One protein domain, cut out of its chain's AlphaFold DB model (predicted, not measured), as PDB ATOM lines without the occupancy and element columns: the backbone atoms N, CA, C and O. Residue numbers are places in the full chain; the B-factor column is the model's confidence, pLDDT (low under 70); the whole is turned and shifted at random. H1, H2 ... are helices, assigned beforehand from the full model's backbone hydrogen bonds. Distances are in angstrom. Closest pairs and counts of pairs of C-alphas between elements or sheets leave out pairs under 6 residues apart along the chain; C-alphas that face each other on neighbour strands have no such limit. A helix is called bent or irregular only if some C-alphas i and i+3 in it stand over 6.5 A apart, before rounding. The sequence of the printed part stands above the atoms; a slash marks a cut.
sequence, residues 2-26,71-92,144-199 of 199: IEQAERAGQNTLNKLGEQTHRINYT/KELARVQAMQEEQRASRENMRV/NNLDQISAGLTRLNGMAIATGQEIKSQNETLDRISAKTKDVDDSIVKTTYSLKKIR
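This is residues 2 to 26, 71 to 92 and 144 to 199 of the 199 residues of the protein "t-SNARE coiled-coil homology domain-containing protein" of Rhizophagus irregularis (strain DAOM 181602 / DAOM 197198 / MUCL 43194) (UniProt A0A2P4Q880). One very long helix, H3, makes the longest axis of an extended model, and the shorter helix H1 packs side by side with it, running the same way. A third helix, H2, has its last turns near the end of H1 and does not reach H3; its residues 71 to 85 stick out free, and so do residues 182 to 199 at the other helix's far end. The printed part has 103 residues with three named helices in the order H1, H2, H3 and no named strand, and its class is all helix. It is extended, with a radius of gyration of the C-alphas of 22.3 A and spans of 81 by 30 by 15 A.

H1 is residues 2 to 26, 35.6 A from first to last C-alpha; C-alpha 2 is at (105.620, 107.273, 143.616). H2 is residues 71 to 92 and measures 31.3 A, beginning at C-alpha 71 at (121.762, 101.052, 203.752). H3 is residues 144 to 196 and measures 75.6 A, ending at C-alpha 196 at (103.485, 79.462, 198.999).

H1 and H3 touch, with 24 pairs of C-alphas within 8 A. Their closest C-alphas are those of Glu 6 and Leu 156, 6.1 A apart. They run the same way at a shallow tilt of 20 degrees, centre to centre 11.5 A. H1 and H2 are close but not clearly touching, with 1 pair of C-alphas within 8 A, those of Asn 24 and Met 90, 6.0 A apart. These two run opposite ways at a shallow tilt of 11 degrees, with their centres 30.8 A apart. H2 and H3 are apart. In H1, H2 and H3 every O i to N i+4 pair is within hydrogen-bond range, and none of the three is bent or irregular.

The C-alphas farthest apart are those of Asn 144 and Arg 199, 82.4 A. Without the stretches that stand free, the body has 70 residues and spans 54 by 19 by 15 A. The printed part has two cuts: residues 27 to 70 are not printed, with 30.2 A from C-alpha 26 to C-alpha 71, and residues 93 to 143 are not printed, with 42.5 A from C-alpha 92 to C-alpha 144. The links from H1 to H2 and from H2 to H3 are both across a cut. The mean pLDDT of the printed part is 90.2, and one printed residue, Arg 199, the chain's last, is under 70.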
ATOM      1  N   ILE A   2     104.738 106.630 142.620       84.56
ATOM      2  CA  ILE A   2     105.620 107.273 143.616       84.56
ATOM      3  C   ILE A   2     104.855 107.984 144.731       84.56
ATOM      4  O   ILE A   2     105.170 107.797 145.897       84.56
ATOM      5  N   GLU A   3     103.797 108.720 144.398       85.06
ATOM      6  CA  GLU A   3     102.964 109.384 145.406       85.06
ATOM      7  C   GLU A   3     102.295 108.387 146.372       85.06
ATOM      8  O   GLU A   3     102.172 108.649 147.566       85.06
ATOM      9  N   GLN A   4     101.902 107.204 145.886       88.81
ATOM     10  CA  GLN A   4     101.342 106.152 146.741       88.81
ATOM     11  C   GLN A   4     102.408 105.588 147.685       88.81
ATOM     12  O   GLN A   4     102.136 105.407 148.871       88.81
ATOM     13  N   ALA A   5     103.624 105.357 147.178       89.56
ATOM     14  CA  ALA A   5     104.758 104.934 147.994       89.56
ATOM     15  C   ALA A   5     105.125 106.000 149.039       89.56
ATOM     16  O   ALA A   5     105.418 105.663 150.182       89.56
ATOM     17  N   GLU A   6     105.049 107.281 148.681       89.12
ATOM     18  CA  GLU A   6     105.323 108.391 149.590       89.12
ATOM     19  C   GLU A   6     104.284 108.454 150.710       89.12
ATOM     20  O   GLU A   6     104.646 108.486 151.884       89.12
ATOM     21  N   ARG A   7     102.991 108.363 150.378       90.50
ATOM     22  CA  ARG A   7     101.914 108.274 151.378       90.50
ATOM     23  C   ARG A   7     102.092 107.062 152.292       90.50
ATOM     24  O   ARG A   7     101.899 107.171 153.500       90.50
ATOM     25  N   ALA A   8     102.481 105.911 151.741       93.00
ATOM     26  CA  ALA A   8     102.781 104.724 152.535       93.00
ATOM     27  C   ALA A   8     103.976 104.957 153.478       93.00
ATOM     28  O   ALA A   8     103.883 104.626 154.657       93.00
ATOM     29  N   GLY A   9     105.055 105.583 152.997       91.25
ATOM     30  CA  GLY A   9     106.229 105.940 153.797       91.25
ATOM     31  C   GLY A   9     105.906 106.916 154.931       91.25
ATOM     32  O   GLY A   9     106.280 106.672 156.076       91.25
ATOM     33  N   GLN A  10     105.132 107.967 154.648       91.62
ATOM     34  CA  GLN A  10     104.650 108.914 155.658       91.62
ATOM     35  C   GLN A  10     103.803 108.212 156.728       91.62
ATOM     36  O   GLN A  10     104.018 108.407 157.923       91.62
ATOM     37  N   ASN A  11     102.878 107.341 156.311       94.00
ATOM     38  CA  ASN A  11     102.066 106.550 157.233       94.00
ATOM     39  C   ASN A  11     102.922 105.620 158.104       94.00
ATOM     40  O   ASN A  11     102.651 105.493 159.298       94.00
ATOM     41  N   THR A  12     103.950 104.986 157.539       94.25
ATOM     42  CA  THR A  12     104.886 104.148 158.301       94.25
ATOM     43  C   THR A  12     105.655 104.966 159.332       94.25
ATOM     44  O   THR A  12     105.703 104.565 160.491       94.25
ATOM     45  N   LEU A  13     106.194 106.130 158.962       92.94
ATOM     46  CA  LEU A  13     106.901 107.007 159.900       92.94
ATOM     47  C   LEU A  13     105.995 107.480 161.046       92.94
ATOM     48  O   LEU A  13     106.400 107.433 162.204       92.94
ATOM     49  N   ASN A  14     104.751 107.863 160.745       92.94
ATOM     50  CA  ASN A  14     103.776 108.247 161.769       92.94
ATOM     51  C   ASN A  14     103.461 107.085 162.722       92.94
ATOM     52  O   ASN A  14     103.438 107.270 163.938       92.94
ATOM     53  N   LYS A  15     103.269 105.872 162.183       95.50
ATOM     54  CA  LYS A  15     103.063 104.661 162.991       95.50
ATOM     55  C   LYS A  15     104.270 104.347 163.867       95.50
ATOM     56  O   LYS A  15     104.081 103.953 165.011       95.50
ATOM     57  N   LEU A  16     105.489 104.524 163.360       94.44
ATOM     58  CA  LEU A  16     106.700 104.330 164.155       94.44
ATOM     59  C   LEU A  16     106.777 105.337 165.307       94.44
ATOM     60  O   LEU A  16     107.070 104.932 166.424       94.44
ATOM     61  N   GLY A  17     106.416 106.602 165.080       92.38
ATOM     62  CA  GLY A  17     106.315 107.592 166.160       92.38
ATOM     63  C   GLY A  17     105.315 107.186 167.245       92.38
ATOM     64  O   GLY A  17     105.633 107.217 168.433       92.38
ATOM     65  N   GLU A  18     104.126 106.718 166.850       93.75
ATOM     66  CA  GLU A  18     103.135 106.189 167.798       93.75
ATOM     67  C   GLU A  18     103.672 104.969 168.568       93.75
ATOM     68  O   GLU A  18     103.494 104.860 169.785       93.75
ATOM     69  N   GLN A  19     104.352 104.050 167.877       94.12
ATOM     70  CA  GLN A  19     104.948 102.866 168.493       94.12
ATOM     71  C   GLN A  19     106.030 103.233 169.505       94.12
ATOM     72  O   GLN A  19     106.046 102.647 170.583       94.12
ATOM     73  N   THR A  20     106.863 104.235 169.230       93.50
ATOM     74  CA  THR A  20     107.870 104.714 170.185       93.50
ATOM     75  C   THR A  20     107.230 105.164 171.498       93.50
ATOM     76  O   THR A  20     107.704 104.800 172.574       93.50
ATOM     77  N   HIS A  21     106.090 105.859 171.444       91.25
ATOM     78  CA  HIS A  21     105.346 106.207 172.657       91.25
ATOM     79  C   HIS A  21     104.808 104.977 173.396       91.25
ATOM     80  O   HIS A  21     104.914 104.910 174.621       91.25
ATOM     81  N   ARG A  22     104.264 103.989 172.674       93.62
ATOM     82  CA  ARG A  22     103.775 102.738 173.277       93.62
ATOM     83  C   ARG A  22     104.901 101.943 173.938       93.62
ATOM     84  O   ARG A  22     104.715 101.473 175.053       93.62
ATOM     85  N   ILE A  23     106.062 101.837 173.295       93.12
ATOM     86  CA  ILE A  23     107.248 101.150 173.824       93.12
ATOM     87  C   ILE A  23     107.712 101.825 175.124       93.12
ATOM     88  O   ILE A  23     107.852 101.165 176.153       93.12
ATOM     89  N   ASN A  24     107.842 103.152 175.129       90.88
ATOM     90  CA  ASN A  24     108.213 103.895 176.337       90.88
ATOM     91  C   ASN A  24     107.153 103.771 177.450       90.88
ATOM     92  O   ASN A  24     107.481 103.669 178.632       90.88
ATOM     93  N   TYR A  25     105.867 103.710 177.093       91.25
ATOM     94  CA  TYR A  25     104.804 103.429 178.059       91.25
ATOM     95  C   TYR A  25     104.932 102.024 178.665       91.25
ATOM     96  O   TYR A  25     104.801 101.869 179.879       91.25
ATOM     97  N   THR A  26     105.240 101.005 177.854       92.75
ATOM     98  CA  THR A  26     105.477  99.648 178.368       92.75
ATOM     99  C   THR A  26     106.689  99.580 179.291       92.75
ATOM    100  O   THR A  26     106.616  98.907 180.314       92.75
ATOM    101  N   LYS A  71     121.898 101.930 204.924       86.75
ATOM    102  CA  LYS A  71     121.762 101.052 203.752       86.75
ATOM    103  C   LYS A  71     120.394 101.195 203.081       86.75
ATOM    104  O   LYS A  71     120.326 101.188 201.856       86.75
ATOM    105  N   GLU A  72     119.324 101.312 203.860       83.56
ATOM    106  CA  GLU A  72     117.976 101.561 203.342       83.56
ATOM    107  C   GLU A  72     117.894 102.929 202.665       83.56
ATOM    108  O   GLU A  72     117.423 103.013 201.535       83.56
ATOM    109  N   LEU A  73     118.442 103.977 203.290       87.12
ATOM    110  CA  LEU A  73     118.505 105.310 202.691       87.12
ATOM    111  C   LEU A  73     119.275 105.293 201.364       87.12
ATOM    112  O   LEU A  73     118.793 105.842 200.377       87.12
ATOM    113  N   ALA A  74     120.429 104.620 201.319       89.62
ATOM    114  CA  ALA A  74     121.213 104.475 200.095       89.62
ATOM    115  C   ALA A  74     120.446 103.716 198.995       89.62
ATOM    116  O   ALA A  74     120.506 104.103 197.832       89.62
ATOM    117  N   ARG A  75     119.682 102.671 199.351       86.38
ATOM    118  CA  ARG A  75     118.827 101.934 198.404       86.38
ATOM    119  C   ARG A  75     117.727 102.828 197.833       86.38
ATOM    120  O   ARG A  75     117.535 102.849 196.623       86.38
ATOM    121  N   VAL A  76     117.031 103.577 198.688       85.25
ATOM    122  CA  VAL A  76     115.955 104.490 198.270       85.25
ATOM    123  C   VAL A  76     116.499 105.597 197.365       85.25
ATOM    124  O   VAL A  76     115.879 105.921 196.354       85.25
ATOM    125  N   GLN A  77     117.669 106.153 197.693       89.06
ATOM    126  CA  GLN A  77     118.339 107.144 196.851       89.06
ATOM    127  C   GLN A  77     118.704 106.565 195.479       89.06
ATOM    128  O   GLN A  77     118.342 107.162 194.467       89.06
ATOM    129  N   ALA A  78     119.320 105.380 195.436       88.62
ATOM    130  CA  ALA A  78     119.676 104.713 194.183       88.62
ATOM    131  C   ALA A  78     118.445 104.420 193.306       88.62
ATOM    132  O   ALA A  78     118.445 104.737 192.119       88.62
ATOM    133  N   MET A  79     117.361 103.909 193.899       83.56
ATOM    134  CA  MET A  79     116.099 103.660 193.192       83.56
ATOM    135  C   MET A  79     115.508 104.953 192.614       83.56
ATOM    136  O   MET A  79     115.008 104.978 191.489       83.56
ATOM    137  N   GLN A  80     115.570 106.058 193.363       86.12
ATOM    138  CA  GLN A  80     115.083 107.347 192.881       86.12
ATOM    139  C   GLN A  80     115.938 107.891 191.729       86.12
ATOM    140  O   GLN A  80     115.392 108.461 190.781       86.12
ATOM    141  N   GLU A  81     117.259 107.743 191.803       89.31
ATOM    142  CA  GLU A  81     118.180 108.130 190.730       89.31
ATOM    143  C   GLU A  81     117.936 107.313 189.460       89.31
ATOM    144  O   GLU A  81     117.810 107.890 188.379       89.31
ATOM    145  N   GLU A  82     117.759 106.000 189.594       86.50
ATOM    146  CA  GLU A  82     117.438 105.104 188.485       86.50
ATOM    147  C   GLU A  82     116.101 105.465 187.826       86.50
ATOM    148  O   GLU A  82     116.028 105.612 186.606       86.50
ATOM    149  N   GLN A  83     115.055 105.728 188.615       85.50
ATOM    150  CA  GLN A  83     113.769 106.175 188.074       85.50
ATOM    151  C   GLN A  83     113.873 107.516 187.341       85.50
ATOM    152  O   GLN A  83     113.196 107.725 186.330       85.50
ATOM    153  N   ARG A  84     114.693 108.451 187.836       88.69
ATOM    154  CA  ARG A  84     114.937 109.729 187.150       88.69
ATOM    155  C   ARG A  84     115.669 109.505 185.830       88.69
ATOM    156  O   ARG A  84     115.250 110.072 184.823       88.69
ATOM    157  N   ALA A  85     116.698 108.661 185.825       89.38
ATOM    158  CA  ALA A  85     117.452 108.317 184.625       89.38
ATOM    159  C   ALA A  85     116.575 107.604 183.580       89.38
ATOM    160  O   ALA A  85     116.605 107.977 182.410       89.38
ATOM    161  N   SER A  86     115.733 106.651 184.000       86.19
ATOM    162  CA  SER A  86     114.760 105.959 183.138       86.19
ATOM    163  C   SER A  86     113.800 106.957 182.479       86.19
ATOM    164  O   SER A  86     113.655 106.994 181.255       86.19
ATOM    165  N   ARG A  87     113.210 107.865 183.271       87.00
ATOM    166  CA  ARG A  87     112.308 108.915 182.765       87.00
ATOM    167  C   ARG A  87     112.993 109.867 181.795       87.00
ATOM    168  O   ARG A  87     112.379 110.247 180.797       87.00
ATOM    169  N   GLU A  88     114.227 110.262 182.082       90.12
ATOM    170  CA  GLU A  88     114.975 111.148 181.197       90.12
ATOM    171  C   GLU A  88     115.330 110.449 179.884       90.12
ATOM    172  O   GLU A  88     115.071 111.003 178.818       90.12
ATOM    173  N   ASN A  89     115.786 109.195 179.930       87.38
ATOM    174  CA  ASN A  89     116.022 108.396 178.727       87.38
ATOM    175  C   ASN A  89     114.759 108.263 177.869       87.38
ATOM    176  O   ASN A  89     114.826 108.450 176.654       87.38
ATOM    177  N   MET A  90     113.597 108.017 178.480       87.88
ATOM    178  CA  MET A  90     112.322 107.974 177.755       87.88
ATOM    179  C   MET A  90     111.970 109.327 177.126       87.88
ATOM    180  O   MET A  90     111.497 109.385 175.990       87.88
ATOM    181  N   ARG A  91     112.190 110.441 177.835       89.94
ATOM    182  CA  ARG A  91     111.944 111.793 177.303       89.94
ATOM    183  C   ARG A  91     112.853 112.112 176.125       89.94
ATOM    184  O   ARG A  91     112.357 112.549 175.086       89.94
ATOM    185  N   VAL A  92     114.149 111.859 176.274       90.44
ATOM    186  CA  VAL A  92     115.150 112.072 175.227       90.44
ATOM    187  C   VAL A  92     114.849 111.185 174.023       90.44
ATOM    188  O   VAL A  92     114.805 111.691 172.904       90.44
ATOM    189  N   ASN A 144     109.805 116.252 132.316       85.50
ATOM    190  CA  ASN A 144     108.970 116.644 133.449       85.50
ATOM    191  C   ASN A 144     108.589 115.430 134.315       85.50
ATOM    192  O   ASN A 144     108.608 115.510 135.546       85.50
ATOM    193  N   ASN A 145     108.271 114.291 133.696       86.31
ATOM    194  CA  ASN A 145     107.972 113.052 134.412       86.31
ATOM    195  C   ASN A 145     109.216 112.475 135.108       86.31
ATOM    196  O   ASN A 145     109.120 112.029 136.253       86.31
ATOM    197  N   LEU A 146     110.383 112.493 134.457       87.19
ATOM    198  CA  LEU A 146     111.649 112.020 135.025       87.19
ATOM    199  C   LEU A 146     112.089 112.873 136.219       87.19
ATOM    200  O   LEU A 146     112.502 112.318 137.240       87.19
ATOM    201  N   ASP A 147     111.921 114.190 136.147       84.38
ATOM    202  CA  ASP A 147     112.196 115.106 137.254       84.38
ATOM    203  C   ASP A 147     111.264 114.838 138.443       84.38
ATOM    204  O   ASP A 147     111.717 114.734 139.588       84.38
ATOM    205  N   GLN A 148     109.964 114.640 138.191       84.38
ATOM    206  CA  GLN A 148     109.006 114.256 139.234       84.38
ATOM    207  C   GLN A 148     109.378 112.917 139.886       84.38
ATOM    208  O   GLN A 148     109.279 112.773 141.112       84.38
ATOM    209  N   ILE A 149     109.831 111.949 139.084       86.94
ATOM    210  CA  ILE A 149     110.292 110.648 139.567       86.94
ATOM    211  C   ILE A 149     111.547 110.803 140.427       86.94
ATOM    212  O   ILE A 149     111.572 110.307 141.552       86.94
ATOM    213  N   SER A 150     112.557 111.524 139.943       86.88
ATOM    214  CA  SER A 150     113.820 111.767 140.646       86.88
ATOM    215  C   SER A 150     113.601 112.471 141.989       86.88
ATOM    216  O   SER A 150     114.095 112.028 143.037       86.88
ATOM    217  N   ALA A 151     112.768 113.517 141.995       85.56
ATOM    218  CA  ALA A 151     112.385 114.215 143.214       85.56
ATOM    219  C   ALA A 151     111.670 113.269 144.187       85.56
ATOM    220  O   ALA A 151     112.004 113.221 145.370       85.56
ATOM    221  N   GLY A 152     110.716 112.475 143.697       88.25
ATOM    222  CA  GLY A 152     110.000 111.501 144.512       88.25
ATOM    223  C   GLY A 152     110.889 110.410 145.106       88.25
ATOM    224  O   GLY A 152     110.767 110.101 146.291       88.25
ATOM    225  N   LEU A 153     111.829 109.870 144.330       89.12
ATOM    226  CA  LEU A 153     112.807 108.885 144.802       89.12
ATOM    227  C   LEU A 153     113.709 109.458 145.899       89.12
ATOM    228  O   LEU A 153     113.985 108.774 146.883       89.12
ATOM    229  N   THR A 154     114.111 110.724 145.780       88.50
ATOM    230  CA  THR A 154     114.898 111.411 146.814       88.50
ATOM    231  C   THR A 154     114.125 111.504 148.132       88.50
ATOM    232  O   THR A 154     114.676 111.201 149.195       88.50
ATOM    233  N   ARG A 155     112.830 111.850 148.080       88.31
ATOM    234  CA  ARG A 155     111.962 111.880 149.272       88.31
ATOM    235  C   ARG A 155     111.793 110.496 149.887       88.31
ATOM    236  O   ARG A 155     111.937 110.345 151.098       88.31
ATOM    237  N   LEU A 156     111.540 109.483 149.057       90.81
ATOM    238  CA  LEU A 156     111.415 108.092 149.499       90.81
ATOM    239  C   LEU A 156     112.695 107.590 150.170       90.81
ATOM    240  O   LEU A 156     112.612 106.939 151.208       90.81
ATOM    241  N   ASN A 157     113.868 107.931 149.632       91.44
ATOM    242  CA  ASN A 157     115.147 107.587 150.247       91.44
ATOM    243  C   ASN A 157     115.302 108.237 151.633       91.44
ATOM    244  O   ASN A 157     115.652 107.560 152.597       91.44
ATOM    245  N   GLY A 158     114.961 109.524 151.767       90.62
ATOM    246  CA  GLY A 158     114.959 110.209 153.065       90.62
ATOM    247  C   GLY A 158     114.043 109.526 154.089       90.62
ATOM    248  O   GLY A 158     114.459 109.254 155.218       90.62
ATOM    249  N   MET A 159     112.823 109.161 153.680       92.38
ATOM    250  CA  MET A 159     111.887 108.416 154.532       92.38
ATOM    251  C   MET A 159     112.407 107.020 154.890       92.38
ATOM    252  O   MET A 159     112.260 106.598 156.036       92.38
ATOM    253  N   ALA A 160     113.032 106.307 153.951       92.69
ATOM    254  CA  ALA A 160     113.584 104.974 154.178       92.69
ATOM    255  C   ALA A 160     114.747 104.997 155.181       92.69
ATOM    256  O   ALA A 160     114.785 104.174 156.098       92.69
ATOM    257  N   ILE A 161     115.655 105.972 155.065       93.69
ATOM    258  CA  ILE A 161     116.758 106.162 156.017       93.69
ATOM    259  C   ILE A 161     116.208 106.456 157.415       93.69
ATOM    260  O   ILE A 161     116.615 105.807 158.380       93.69
ATOM    261  N   ALA A 162     115.254 107.384 157.529       93.19
ATOM    262  CA  ALA A 162     114.640 107.726 158.810       93.19
ATOM    263  C   ALA A 162     113.890 106.538 159.431       93.19
ATOM    264  O   ALA A 162     114.035 106.274 160.621       93.19
ATOM    265  N   THR A 163     113.162 105.775 158.613       95.00
ATOM    266  CA  THR A 163     112.488 104.532 159.020       95.00
ATOM    267  C   THR A 163     113.500 103.531 159.577       95.00
ATOM    268  O   THR A 163     113.308 102.987 160.660       95.00
ATOM    269  N   GLY A 164     114.617 103.315 158.873       95.50
ATOM    270  CA  GLY A 164     115.668 102.398 159.311       95.50
ATOM    271  C   GLY A 164     116.352 102.833 160.609       95.50
ATOM    272  O   GLY A 164     116.660 101.991 161.450       95.50
ATOM    273  N   GLN A 165     116.577 104.134 160.801       94.88
ATOM    274  CA  GLN A 165     117.119 104.672 162.053       94.88
ATOM    275  C   GLN A 165     116.137 104.510 163.216       94.88
ATOM    276  O   GLN A 165     116.545 104.130 164.313       94.88
ATOM    277  N   GLU A 166     114.852 104.761 162.975       94.94
ATOM    278  CA  GLU A 166     113.819 104.638 163.996       94.94
ATOM    279  C   GLU A 166     113.647 103.187 164.454       94.94
ATOM    280  O   GLU A 166     113.658 102.928 165.653       94.94
ATOM    281  N   ILE A 167     113.621 102.232 163.520       96.31
ATOM    282  CA  ILE A 167     113.572 100.798 163.844       96.31
ATOM    283  C   ILE A 167     114.775 100.381 164.699       96.31
ATOM    284  O   ILE A 167     114.608  99.665 165.681       96.31
ATOM    285  N   LYS A 168     115.991 100.839 164.369       96.19
ATOM    286  CA  LYS A 168     117.187 100.531 165.176       96.19
ATOM    287  C   LYS A 168     117.061 101.064 166.605       96.19
ATOM    288  O   LYS A 168     117.298 100.319 167.550       96.19
ATOM    289  N   SER A 169     116.629 102.314 166.760       93.12
ATOM    290  CA  SER A 169     116.427 102.943 168.073       93.12
ATOM    291  C   SER A 169     115.334 102.244 168.895       93.12
ATOM    292  O   SER A 169     115.478 102.062 170.108       93.12
ATOM    293  N   GLN A 170     114.252 101.815 168.242       94.50
ATOM    294  CA  GLN A 170     113.205 101.019 168.876       94.50
ATOM    295  C   GLN A 170     113.727  99.643 169.302       94.50
ATOM    296  O   GLN A 170     113.462  99.244 170.431       94.50
ATOM    297  N   ASN A 171     114.516  98.957 168.470       96.00
ATOM    298  CA  ASN A 171     115.107  97.657 168.810       96.00
ATOM    299  C   ASN A 171     115.994  97.735 170.060       96.00
ATOM    300  O   ASN A 171     115.815  96.939 170.974       96.00
ATOM    301  N   GLU A 172     116.863  98.742 170.163       93.81
ATOM    302  CA  GLU A 172     117.685  98.952 171.367       93.81
ATOM    303  C   GLU A 172     116.835  99.145 172.632       93.81
ATOM    304  O   GLU A 172     117.224  98.755 173.734       93.81
ATOM    305  N   THR A 173     115.664  99.767 172.492       91.19
ATOM    306  CA  THR A 173     114.728  99.969 173.605       91.19
ATOM    307  C   THR A 173     113.976  98.683 173.937       91.19
ATOM    308  O   THR A 173     113.828  98.347 175.111       91.19
ATOM    309  N   LEU A 174     113.571  97.915 172.924       95.38
ATOM    310  CA  LEU A 174     112.965  96.595 173.093       95.38
ATOM    311  C   LEU A 174     113.921  95.603 173.763       95.38
ATOM    312  O   LEU A 174     113.471  94.821 174.596       95.38
ATOM    313  N   ASP A 175     115.222  95.667 173.479       95.75
ATOM    314  CA  ASP A 175     116.228  94.838 174.152       95.75
ATOM    315  C   ASP A 175     116.299  95.151 175.655       95.75
ATOM    316  O   ASP A 175     116.295  94.235 176.484       95.75
ATOM    317  N   ARG A 176     116.268  96.439 176.035       90.88
ATOM    318  CA  ARG A 176     116.199  96.852 177.452       90.88
ATOM    319  C   ARG A 176     114.907  96.391 178.119       90.88
ATOM    320  O   ARG A 176     114.950  95.832 179.212       90.88
ATOM    321  N   ILE A 177     113.769  96.583 177.454       93.88
ATOM    322  CA  ILE A 177     112.461  96.108 177.924       93.88
ATOM    323  C   ILE A 177     112.478  94.586 178.098       93.88
ATOM    324  O   ILE A 177     111.974  94.081 179.097       93.88
ATOM    325  N   SER A 178     113.094  93.844 177.175       96.31
ATOM    326  CA  SER A 178     113.220  92.385 177.250       96.31
ATOM    327  C   SER A 178     114.074  91.930 178.431       96.31
ATOM    328  O   SER A 178     113.782  90.887 179.018       96.31
ATOM    329  N   ALA A 179     115.127  92.672 178.783       94.12
ATOM    330  CA  ALA A 179     115.917  92.410 179.984       94.12
ATOM    331  C   ALA A 179     115.086  92.669 181.250       94.12
ATOM    332  O   ALA A 179     114.853  91.735 182.012       94.12
ATOM    333  N   LYS A 180     114.507  93.871 181.386       92.25
ATOM    334  CA  LYS A 180     113.632  94.238 182.517       92.25
ATOM    335  C   LYS A 180     112.467  93.265 182.706       92.25
ATOM    336  O   LYS A 180     112.132  92.895 183.823       92.25
ATOM    337  N   THR A 181     111.856  92.813 181.611       96.00
ATOM    338  CA  THR A 181     110.755  91.837 181.657       96.00
ATOM    339  C   THR A 181     111.191  90.531 182.321       96.00
ATOM    340  O   THR A 181     110.427  89.977 183.107       96.00
ATOM    341  N   LYS A 182     112.407  90.043 182.036       95.56
ATOM    342  CA  LYS A 182     112.939  88.832 182.681       95.56
ATOM    343  C   LYS A 182     113.174  89.057 184.173       95.56
ATOM    344  O   LYS A 182     112.810  88.200 184.966       95.56
ATOM    345  N   ASP A 183     113.715  90.212 184.552       92.19
ATOM    346  CA  ASP A 183     113.976  90.541 185.960       92.19
ATOM    347  C   ASP A 183     112.677  90.622 186.780       92.19
ATOM    348  O   ASP A 183     112.591  90.086 187.892       92.19
ATOM    349  N   VAL A 184     111.636  91.231 186.204       93.31
ATOM    350  CA  VAL A 184     110.295  91.296 186.800       93.31
ATOM    351  C   VAL A 184     109.683  89.899 186.921       93.31
ATOM    352  O   VAL A 184     109.168  89.555 187.987       93.31
ATOM    353  N   ASP A 185     109.756  89.075 185.870       95.69
ATOM    354  CA  ASP A 185     109.242  87.698 185.891       95.69
ATOM    355  C   ASP A 185     109.921  86.862 186.988       95.69
ATOM    356  O   ASP A 185     109.250  86.286 187.853       95.69
ATOM    357  N   ASP A 186     111.252  86.900 187.052       93.81
ATOM    358  CA  ASP A 186     112.041  86.242 188.095       93.81
ATOM    359  C   ASP A 186     111.626  86.697 189.504       93.81
ATOM    360  O   ASP A 186     111.503  85.882 190.430       93.81
ATOM    361  N   SER A 187     111.405  88.000 189.692       90.75
ATOM    362  CA  SER A 187     110.979  88.585 190.969       90.75
ATOM    363  C   SER A 187     109.571  88.141 191.368       90.75
ATOM    364  O   SER A 187     109.330  87.801 192.537       90.75
ATOM    365  N   ILE A 188     108.648  88.054 190.408       92.19
ATOM    366  CA  ILE A 188     107.287  87.549 190.618       92.19
ATOM    367  C   ILE A 188     107.314  86.063 190.988       92.19
ATOM    368  O   ILE A 188     106.662  85.660 191.960       92.19
ATOM    369  N   VAL A 189     108.093  85.241 190.278       93.88
ATOM    370  CA  VAL A 189     108.227  83.801 190.562       93.88
ATOM    371  C   VAL A 189     108.802  83.576 191.962       93.88
ATOM    372  O   VAL A 189     108.237  82.800 192.745       93.88
ATOM    373  N   LYS A 190     109.874  84.291 192.331       89.88
ATOM    374  CA  LYS A 190     110.484  84.228 193.675       89.88
ATOM    375  C   LYS A 190     109.498  84.625 194.772       89.88
ATOM    376  O   LYS A 190     109.406  83.939 195.798       89.88
ATOM    377  N   THR A 191     108.751  85.706 194.561       88.25
ATOM    378  CA  THR A 191     107.750  86.196 195.518       88.25
ATOM    379  C   THR A 191     106.617  85.188 195.682       88.25
ATOM    380  O   THR A 191     106.292  84.796 196.801       88.25
ATOM    381  N   THR A 192     106.089  84.670 194.574       90.19
ATOM    382  CA  THR A 192     105.030  83.650 194.569       90.19
ATOM    383  C   THR A 192     105.467  82.382 195.301       90.19
ATOM    384  O   THR A 192     104.727  81.841 196.126       90.19
ATOM    385  N   TYR A 193     106.685  81.905 195.043       90.44
ATOM    386  CA  TYR A 193     107.247  80.752 195.742       90.44
ATOM    387  C   TYR A 193     107.416  81.005 197.247       90.44
ATOM    388  O   TYR A 193     107.115  80.129 198.060       90.44
ATOM    389  N   SER A 194     107.862  82.204 197.627       86.44
ATOM    390  CA  SER A 194     108.011  82.596 199.033       86.44
ATOM    391  C   SER A 194     106.666  82.635 199.751       86.44
ATOM    392  O   SER A 194     106.562  82.087 200.844       86.44
ATOM    393  N   LEU A 195     105.628  83.188 199.115       87.06
ATOM    394  CA  LEU A 195     104.264  83.204 199.645       87.06
ATOM    395  C   LEU A 195     103.709  81.787 199.839       87.06
ATOM    396  O   LEU A 195     103.186  81.489 200.905       87.06
ATOM    397  N   LYS A 196     103.905  80.875 198.875       89.12
ATOM    398  CA  LYS A 196     103.485  79.462 198.999       89.12
ATOM    399  C   LYS A 196     104.122  78.724 200.182       89.12
ATOM    400  O   LYS A 196     103.584  77.717 200.633       89.12
ATOM    401  N   LYS A 197     105.291  79.172 200.653       84.44
ATOM    402  CA  LYS A 197     105.979  78.583 201.813       84.44
ATOM    403  C   LYS A 197     105.463  79.089 203.156       84.44
ATOM    404  O   LYS A 197     105.796  78.489 204.176       84.44
ATOM    405  N   ILE A 198     104.714  80.185 203.173       79.50
ATOM    406  CA  ILE A 198     104.104  80.724 204.386       79.50
ATOM    407  C   ILE A 198     102.812  79.922 204.597       79.50
ATOM    408  O   ILE A 198     101.923  79.972 203.753       79.50
ATOM    409  N   ARG A 199     102.759  79.119 205.667       62.31
ATOM    410  CA  ARG A 199     101.608  78.279 206.040       62.31
ATOM    411  C   ARG A 199     100.825  78.891 207.177       62.31
ATOM    412  O   ARG A 199     101.484  79.149 208.200       62.31
TER     413      ARG A 199